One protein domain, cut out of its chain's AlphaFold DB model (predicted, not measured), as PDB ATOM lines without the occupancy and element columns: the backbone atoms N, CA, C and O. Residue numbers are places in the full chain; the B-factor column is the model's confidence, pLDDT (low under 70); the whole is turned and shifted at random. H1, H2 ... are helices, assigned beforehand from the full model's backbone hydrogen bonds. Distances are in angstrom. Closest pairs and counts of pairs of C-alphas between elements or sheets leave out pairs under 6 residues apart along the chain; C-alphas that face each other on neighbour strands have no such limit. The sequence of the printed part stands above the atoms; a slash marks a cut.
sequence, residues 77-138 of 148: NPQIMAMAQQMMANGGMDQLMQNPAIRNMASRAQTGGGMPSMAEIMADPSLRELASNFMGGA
ATOM      1  N   ASN A  77      19.833 -31.802   7.604       83.81
ATOM      2  CA  ASN A  77      19.577 -32.136   6.216       83.81
ATOM      3  C   ASN A  77      19.272 -33.646   6.080       83.81
ATOM      4  O   ASN A  77      20.173 -34.480   6.225       83.81
ATOM      5  N   PRO A  78      18.026 -34.029   5.749       75.12
ATOM      6  CA  PRO A  78      17.614 -35.432   5.665       75.12
ATOM      7  C   PRO A  78      18.402 -36.232   4.620       75.12
ATOM      8  O   PRO A  78      18.567 -37.441   4.766       75.12
ATOM      9  N   GLN A  79      18.937 -35.574   3.590       84.69
ATOM     10  CA  GLN A  79      19.748 -36.226   2.558       84.69
ATOM     11  C   GLN A  79      21.099 -36.696   3.109       84.69
ATOM     12  O   GLN A  79      21.596 -37.763   2.753       84.69
ATOM     13  N   ILE A  80      21.674 -35.919   4.024       81.81
ATOM     14  CA  ILE A  80      22.956 -36.224   4.661       81.81
ATOM     15  C   ILE A  80      22.752 -37.272   5.740       81.81
ATOM     16  O   ILE A  80      23.557 -38.187   5.859       81.81
ATOM     17  N   MET A  81      21.637 -37.200   6.467       85.31
ATOM     18  CA  MET A  81      21.268 -38.240   7.418       85.31
ATOM     19  C   MET A  81      21.061 -39.590   6.717       85.31
ATOM     20  O   MET A  81      21.549 -40.601   7.212       85.31
ATOM     21  N   ALA A  82      20.441 -39.608   5.533       86.38
ATOM     22  CA  ALA A  82      20.299 -40.815   4.719       86.38
ATOM     23  C   ALA A  82      21.654 -41.341   4.211       86.38
ATOM     24  O   ALA A  82      21.917 -42.542   4.259       86.38
ATOM     25  N   MET A  83      22.552 -40.451   3.787       81.44
ATOM     26  CA  MET A  83      23.905 -40.820   3.367       81.44
ATOM     27  C   MET A  83      24.747 -41.354   4.532       81.44
ATOM     28  O   MET A  83      25.435 -42.361   4.387       81.44
ATOM     29  N   ALA A  84      24.668 -40.719   5.700       78.44
ATOM     30  CA  ALA A  84      25.342 -41.155   6.914       78.44
ATOM     31  C   ALA A  84      24.770 -42.484   7.417       78.44
ATOM     32  O   ALA A  84      25.535 -43.356   7.813       78.44
ATOM     33  N   GLN A  85      23.452 -42.684   7.339       83.19
ATOM     34  CA  GLN A  85      22.809 -43.969   7.615       83.19
ATOM     35  C   GLN A  85      23.297 -45.045   6.656       83.19
ATOM     36  O   GLN A  85      23.634 -46.132   7.104       83.19
ATOM     37  N   GLN A  86      23.407 -44.749   5.360       81.19
ATOM     38  CA  GLN A  86      23.955 -45.691   4.394       81.19
ATOM     39  C   GLN A  86      25.432 -45.980   4.689       81.19
ATOM     40  O   GLN A  86      25.834 -47.136   4.712       81.19
ATOM     41  N   MET A  87      26.245 -44.974   4.992       78.06
ATOM     42  CA  MET A  87      27.667 -45.152   5.292       78.06
ATOM     43  C   MET A  87      27.906 -45.926   6.597       78.06
ATOM     44  O   MET A  87      28.825 -46.742   6.681       78.06
ATOM     45  N   MET A  88      27.055 -45.703   7.598       81.19
ATOM     46  CA  MET A  88      27.085 -46.403   8.880       81.19
ATOM     47  C   MET A  88      26.551 -47.834   8.740       81.19
ATOM     48  O   MET A  88      27.165 -48.765   9.250       81.19
ATOM     49  N   ALA A  89      25.471 -48.031   7.980       84.50
ATOM     50  CA  ALA A  89      24.892 -49.347   7.709       84.50
ATOM     51  C   ALA A  89      25.784 -50.221   6.813       84.50
ATOM     52  O   ALA A  89      25.770 -51.439   6.950       84.50
ATOM     53  N   ASN A  90      26.576 -49.620   5.918       75.12
ATOM     54  CA  ASN A  90      27.500 -50.344   5.039       75.12
ATOM     55  C   ASN A  90      28.879 -50.594   5.677       75.12
ATOM     56  O   ASN A  90      29.759 -51.139   5.018       75.12
ATOM     57  N   GLY A  91      29.104 -50.193   6.936       73.94
ATOM     58  CA  GLY A  91      30.369 -50.450   7.636       73.94
ATOM     59  C   GLY A  91      31.575 -49.679   7.084       73.94
ATOM     60  O   GLY A  91      32.707 -49.941   7.488       73.94
ATOM     61  N   GLY A  92      31.361 -48.689   6.210       77.75
ATOM     62  CA  GLY A  92      32.438 -47.848   5.677       77.75
ATOM     63  C   GLY A  92      33.161 -47.076   6.783       77.75
ATOM     64  O   GLY A  92      34.367 -46.854   6.703       77.75
ATOM     65  N   MET A  93      32.445 -46.747   7.867       79.25
ATOM     66  CA  MET A  93      33.034 -46.152   9.069       79.25
ATOM     67  C   MET A  93      33.997 -47.109   9.782       79.25
ATOM     68  O   MET A  93      35.025 -46.671  10.284       79.25
ATOM     69  N   ASP A  94      33.698 -48.408   9.789       80.62
ATOM     70  CA  ASP A  94      34.531 -49.427  10.426       80.62
ATOM     71  C   ASP A  94      35.835 -49.623   9.637       80.62
ATOM     72  O   ASP A  94      36.927 -49.582  10.199       80.62
ATOM     73  N   GLN A  95      35.747 -49.681   8.304       80.50
ATOM     74  CA  GLN A  95      36.920 -49.708   7.418       80.50
ATOM     75  C   GLN A  95      37.771 -48.436   7.523       80.50
ATOM     76  O   GLN A  95      39.002 -48.501   7.490       80.50
ATOM     77  N   LEU A  96      37.131 -47.276   7.685       74.69
ATOM     78  CA  LEU A  96      37.824 -46.015   7.939       74.69
ATOM     79  C   LEU A  96      38.497 -46.016   9.318       74.69
ATOM     80  O   LEU A  96      39.658 -45.640   9.415       74.69
ATOM     81  N   MET A  97      37.835 -46.490  10.376       84.50
ATOM     82  CA  MET A  97      38.422 -46.597  11.720       84.50
ATOM     83  C   MET A  97      39.568 -47.610  11.793       84.50
ATOM     84  O   MET A  97      40.520 -47.425  12.555       84.50
ATOM     85  N   GLN A  98      39.512 -48.662  10.981       88.00
ATOM     86  CA  GLN A  98      40.598 -49.627  10.839       88.00
ATOM     87  C   GLN A  98      41.797 -49.049  10.075       88.00
ATOM     88  O   GLN A  98      42.898 -49.597  10.165       88.00
ATOM     89  N   ASN A  99      41.630 -47.919   9.378       84.19
ATOM     90  CA  ASN A  99      42.717 -47.286   8.655       84.19
ATOM     91  C   ASN A  99      43.744 -46.682   9.641       84.19
ATOM     92  O   ASN A  99      43.406 -45.801  10.438       84.19
ATOM     93  N   PRO A 100      45.020 -47.100   9.589       78.88
ATOM     94  CA  PRO A 100      46.053 -46.637  10.517       78.88
ATOM     95  C   PRO A 100      46.260 -45.117  10.484       78.88
ATOM     96  O   PRO A 100      46.577 -44.520  11.511       78.88
ATOM     97  N   ALA A 101      46.019 -44.459   9.350       77.75
ATOM     98  CA  ALA A 101      46.116 -43.008   9.261       77.75
ATOM     99  C   ALA A 101      44.962 -42.290   9.967       77.75
ATOM    100  O   ALA A 101      45.187 -41.263  10.605       77.75
ATOM    101  N   ILE A 102      43.753 -42.859   9.926       78.88
ATOM    102  CA  ILE A 102      42.613 -42.368  10.707       78.88
ATOM    103  C   ILE A 102      42.881 -42.580  12.195       78.88
ATOM    104  O   ILE A 102      42.597 -41.688  12.977       78.88
ATOM    105  N   ARG A 103      43.498 -43.694  12.607       84.81
ATOM    106  CA  ARG A 103      43.879 -43.922  14.016       84.81
ATOM    107  C   ARG A 103      44.930 -42.921  14.493       84.81
ATOM    108  O   ARG A 103      44.801 -42.375  15.585       84.81
ATOM    109  N   ASN A 104      45.923 -42.620  13.658       82.69
ATOM    110  CA  ASN A 104      46.923 -41.590  13.945       82.69
ATOM    111  C   ASN A 104      46.293 -40.193  14.016       82.69
ATOM    112  O   ASN A 104      46.621 -39.409  14.902       82.69
ATOM    113  N   MET A 105      45.362 -39.891  13.114       79.69
ATOM    114  CA  MET A 105      44.629 -38.628  13.099       79.69
ATOM    115  C   MET A 105      43.681 -38.504  14.294       79.69
ATOM    116  O   MET A 105      43.667 -37.468  14.942       79.69
ATOM    117  N   ALA A 106      42.942 -39.560  14.627       78.56
ATOM    118  CA  ALA A 106      42.038 -39.627  15.767       78.56
ATOM    119  C   ALA A 106      42.802 -39.513  17.086       78.56
ATOM    120  O   ALA A 106      42.369 -38.784  17.966       78.56
ATOM    121  N   SER A 107      43.973 -40.145  17.199       81.69
ATOM    122  CA  SER A 107      44.852 -39.990  18.359       81.69
ATOM    123  C   SER A 107      45.324 -38.540  18.519       81.69
ATOM    124  O   SER A 107      45.257 -37.991  19.617       81.69
ATOM    125  N   ARG A 108      45.714 -37.867  17.429       75.06
ATOM    126  CA  ARG A 108      46.123 -36.448  17.454       75.06
ATOM    127  C   ARG A 108      44.948 -35.510  17.758       75.06
ATOM    128  O   ARG A 108      45.080 -34.637  18.613       75.06
ATOM    129  N   ALA A 109      43.789 -35.766  17.153       75.75
ATOM    130  CA  ALA A 109      42.549 -35.027  17.380       75.75
ATOM    131  C   ALA A 109      42.026 -35.194  18.817       75.75
ATOM    132  O   ALA A 109      41.650 -34.208  19.445       75.75
ATOM    133  N   GLN A 110      42.064 -36.411  19.374       77.75
ATOM    134  CA  GLN A 110      41.736 -36.679  20.782       77.75
ATOM    135  C   GLN A 110      42.715 -36.008  21.744       77.75
ATOM    136  O   GLN A 110      42.315 -35.611  22.832       77.75
ATOM    137  N   THR A 111      43.976 -35.843  21.343       81.06
ATOM    138  CA  THR A 111      44.984 -35.133  22.146       81.06
ATOM    139  C   THR A 111      44.823 -33.601  22.051       81.06
ATOM    140  O   THR A 111      45.619 -32.856  22.611       81.06
ATOM    141  N   GLY A 112      43.781 -33.101  21.371       62.97
ATOM    142  CA  GLY A 112      43.488 -31.667  21.250       62.97
ATOM    143  C   GLY A 112      44.252 -30.958  20.129       62.97
ATOM    144  O   GLY A 112      44.111 -29.748  19.963       62.97
ATOM    145  N   GLY A 113      45.029 -31.693  19.330       68.62
ATOM    146  CA  GLY A 113      45.623 -31.191  18.097       68.62
ATOM    147  C   GLY A 113      44.623 -31.360  16.966       68.62
ATOM    148  O   GLY A 113      44.492 -32.459  16.430       68.62
ATOM    149  N   GLY A 114      43.880 -30.298  16.641       68.31
ATOM    150  CA  GLY A 114      42.941 -30.281  15.516       68.31
ATOM    151  C   GLY A 114      43.562 -30.804  14.214       68.31
ATOM    152  O   GLY A 114      44.779 -30.962  14.105       68.31
ATOM    153  N   MET A 115      42.714 -31.108  13.228       71.44
ATOM    154  CA  MET A 115      43.167 -31.678  11.956       71.44
ATOM    155  C   MET A 115      44.362 -30.890  11.386       71.44
ATOM    156  O   MET A 115      44.323 -29.657  11.403       71.44
ATOM    157  N   PRO A 116      45.417 -31.582  10.910       64.62
ATOM    158  CA  PRO A 116      46.595 -30.923  10.364       64.62
ATOM    159  C   PRO A 116      46.170 -29.966   9.252       64.62
ATOM    160  O   PRO A 116      45.329 -30.299   8.416       64.62
ATOM    161  N   SER A 117      46.731 -28.759   9.262       72.69
ATOM    162  CA  SER A 117      46.458 -27.751   8.242       72.69
ATOM    163  C   SER A 117      46.732 -28.336   6.854       72.69
ATOM    164  O   SER A 117      47.664 -29.119   6.686       72.69
ATOM    165  N   MET A 118      45.975 -27.933   5.828       65.50
ATOM    166  CA  MET A 118      46.175 -28.436   4.455       65.50
ATOM    167  C   MET A 118      47.615 -28.215   3.949       65.50
ATOM    168  O   MET A 118      48.134 -29.010   3.168       65.50
ATOM    169  N   ALA A 119      48.282 -27.172   4.453       74.56
ATOM    170  CA  ALA A 119      49.700 -26.915   4.223       74.56
ATOM    171  C   ALA A 119      50.611 -27.999   4.832       74.56
ATOM    172  O   ALA A 119      51.504 -28.494   4.151       74.56
ATOM    173  N   GLU A 120      50.345 -28.421   6.071       71.25
ATOM    174  CA  GLU A 120      51.039 -29.527   6.744       71.25
ATOM    175  C   GLU A 120      50.795 -30.857   6.023       71.25
ATOM    176  O   GLU A 120      51.722 -31.626   5.808       71.25
ATOM    177  N   ILE A 121      49.554 -31.110   5.594       73.06
ATOM    178  CA  ILE A 121      49.173 -32.321   4.849       73.06
ATOM    179  C   ILE A 121      49.959 -32.427   3.537       73.06
ATOM    180  O   ILE A 121      50.393 -33.514   3.161       73.06
ATOM    181  N   MET A 122      50.145 -31.309   2.828       81.06
ATOM    182  CA  MET A 122      50.929 -31.287   1.591       81.06
ATOM    183  C   MET A 122      52.437 -31.380   1.835       81.06
ATOM    184  O   MET A 122      53.149 -31.918   0.984       81.06
ATOM    185  N   ALA A 123      52.915 -30.850   2.960       86.56
ATOM    186  CA  ALA A 123      54.321 -30.889   3.341       86.56
ATOM    187  C   ALA A 123      54.747 -32.263   3.885       86.56
ATOM    188  O   ALA A 123      55.921 -32.619   3.787       86.56
ATOM    189  N   ASP A 124      53.810 -33.041   4.425       78.62
ATOM    190  CA  ASP A 124      54.099 -34.327   5.041       78.62
ATOM    191  C   ASP A 124      53.969 -35.479   4.016       78.62
ATOM    192  O   ASP A 124      52.878 -35.748   3.492       78.62
ATOM    193  N   PRO A 125      55.064 -36.193   3.694       73.75
ATOM    194  CA  PRO A 125      55.061 -37.259   2.692       73.75
ATOM    195  C   PRO A 125      54.108 -38.412   3.046       73.75
ATOM    196  O   PRO A 125      53.483 -38.980   2.152       73.75
ATOM    197  N   SER A 126      53.922 -38.704   4.336       75.50
ATOM    198  CA  SER A 126      53.021 -39.768   4.805       75.50
ATOM    199  C   SER A 126      51.542 -39.435   4.572       75.50
ATOM    200  O   SER A 126      50.720 -40.300   4.260       75.50
ATOM    201  N   LEU A 127      51.199 -38.148   4.662       73.56
ATOM    202  CA  LEU A 127      49.856 -37.645   4.398       73.56
ATOM    203  C   LEU A 127      49.607 -37.466   2.899       73.56
ATOM    204  O   LEU A 127      48.481 -37.668   2.455       73.56
ATOM    205  N   ARG A 128      50.640 -37.187   2.095       80.50
ATOM    206  CA  ARG A 128      50.555 -37.249   0.625       80.50
ATOM    207  C   ARG A 128      50.232 -38.645   0.118       80.50
ATOM    208  O   ARG A 128      49.418 -38.768  -0.793       80.50
ATOM    209  N   GLU A 129      50.838 -39.684   0.682       78.25
ATOM    210  CA  GLU A 129      50.520 -41.073   0.329       78.25
ATOM    211  C   GLU A 129      49.078 -41.416   0.703       78.25
ATOM    212  O   GLU A 129      48.335 -41.969  -0.108       78.25
ATOM    213  N   LEU A 130      48.642 -40.995   1.893       78.00
ATOM    214  CA  LEU A 130      47.256 -41.131   2.329       78.00
ATOM    215  C   LEU A 130      46.288 -40.391   1.403       78.00
ATOM    216  O   LEU A 130      45.297 -40.970   0.971       78.00
ATOM    217  N   ALA A 131      46.558 -39.122   1.107       71.19
ATOM    218  CA  ALA A 131      45.720 -38.285   0.262       71.19
ATOM    219  C   ALA A 131      45.686 -38.824  -1.170       71.19
ATOM    220  O   ALA A 131      44.631 -38.816  -1.788       71.19
ATOM    221  N   SER A 132      46.794 -39.373  -1.673       75.75
ATOM    222  CA  SER A 132      46.851 -40.039  -2.979       75.75
ATOM    223  C   SER A 132      46.058 -41.346  -2.990       75.75
ATOM    224  O   SER A 132      45.352 -41.617  -3.956       75.75
ATOM    225  N   ASN A 133      46.099 -42.133  -1.912       73.31
ATOM    226  CA  ASN A 133      45.296 -43.353  -1.775       73.31
ATOM    227  C   ASN A 133      43.813 -43.063  -1.524       73.31
ATOM    228  O   ASN A 133      42.959 -43.834  -1.944       73.31
ATOM    229  N   PHE A 134      43.487 -41.956  -0.864       70.50
ATOM    230  CA  PHE A 134      42.116 -41.535  -0.597       70.50
ATOM    231  C   PHE A 134      41.487 -40.878  -1.834       70.50
ATOM    232  O   PHE A 134      40.405 -41.266  -2.264       70.50
ATOM    233  N   MET A 135      42.203 -39.953  -2.477       69.00
ATOM    234  CA  MET A 135      41.761 -39.251  -3.686       69.00
ATOM    235  C   MET A 135      41.857 -40.127  -4.943       69.00
ATOM    236  O   MET A 135      41.002 -40.035  -5.817       69.00
ATOM    237  N   GLY A 136      42.839 -41.028  -5.014       62.91
ATOM    238  CA  GLY A 136      42.944 -42.057  -6.054       62.91
ATOM    239  C   GLY A 136      42.125 -43.323  -5.767       62.91
ATOM    240  O   GLY A 136      41.889 -44.117  -6.676       62.91
ATOM    241  N   GLY A 137      41.667 -43.516  -4.525       57.53
ATOM    242  CA  GLY A 137      40.825 -44.641  -4.101       57.53
ATOM    243  C   GLY A 137      39.324 -44.362  -4.201       57.53
ATOM    244  O   GLY A 137      38.558 -45.283  -4.468       57.53
ATOM    245  N   ALA A 138      38.899 -43.097  -4.094       54.00
ATOM    246  CA  ALA A 138      37.501 -42.693  -4.285       54.00
ATOM    247  C   ALA A 138      37.001 -42.858  -5.738       54.00
ATOM    248  O   ALA A 138      35.799 -42.865  -5.978       54.00
TER     249      ALA A 138
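What this domain is: This is residues 77 to 138 of the 148 residues of the protein "Small glutamine-rich tetratricopeptide repeat-containing protein 2" of Thanatephorus cucumeris (strain AG1-IB / isolate 7/3/14) (UniProt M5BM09). Five helices follow one another in a loose, open chain with no shared core: H1 stands off at one end, H2 bridges from it to H3, and a link of 7 residues leads from H3 to H4, which is apart from it and meets H5 at a corner at the other end. The printed part has 62 residues, five named helices H1 to H5 and no named strand: all helix. It is loose, with radius of gyration of the C-alphas 13.7 A, spanning 36 by 29 by 23 A.

Where its parts are: H1, residues 78 to 89, starts at C-alpha 78 (17.614, -35.432, 5.665) and is 15.8 A long from first to last C-alpha. H2 is residues 92 to 97; H3, residues 100 to 110, is 14.9 A long. H4 is residues 118 to 123; H5, residues 125 to 135, is 14.9 A long, ending at C-alpha 135 (41.761, -39.251, -3.686).

How they stand to each other: H1 and H2 are close but not clearly touching; their closest C-alphas, Met 87 and Met 93, are 6.6 A apart. So are H2 and H3 (Met 97, Arg 103, 6.5 A) and H3 and H5 (Ala 101, Leu 130, 7.3 A). H4 and H5 only just touch, only at the corner, with 3 pairs of C-alphas within 8 A; the closest, Ile 121 and Leu 127, are 5.4 A apart. In each helix every O i to N i+4 pair is within hydrogen-bond range.

The domain as a whole: The printed part has no cut and no long link. pLDDT is under 70 at residues 112 to 114, 116, 118 and 135 to 138.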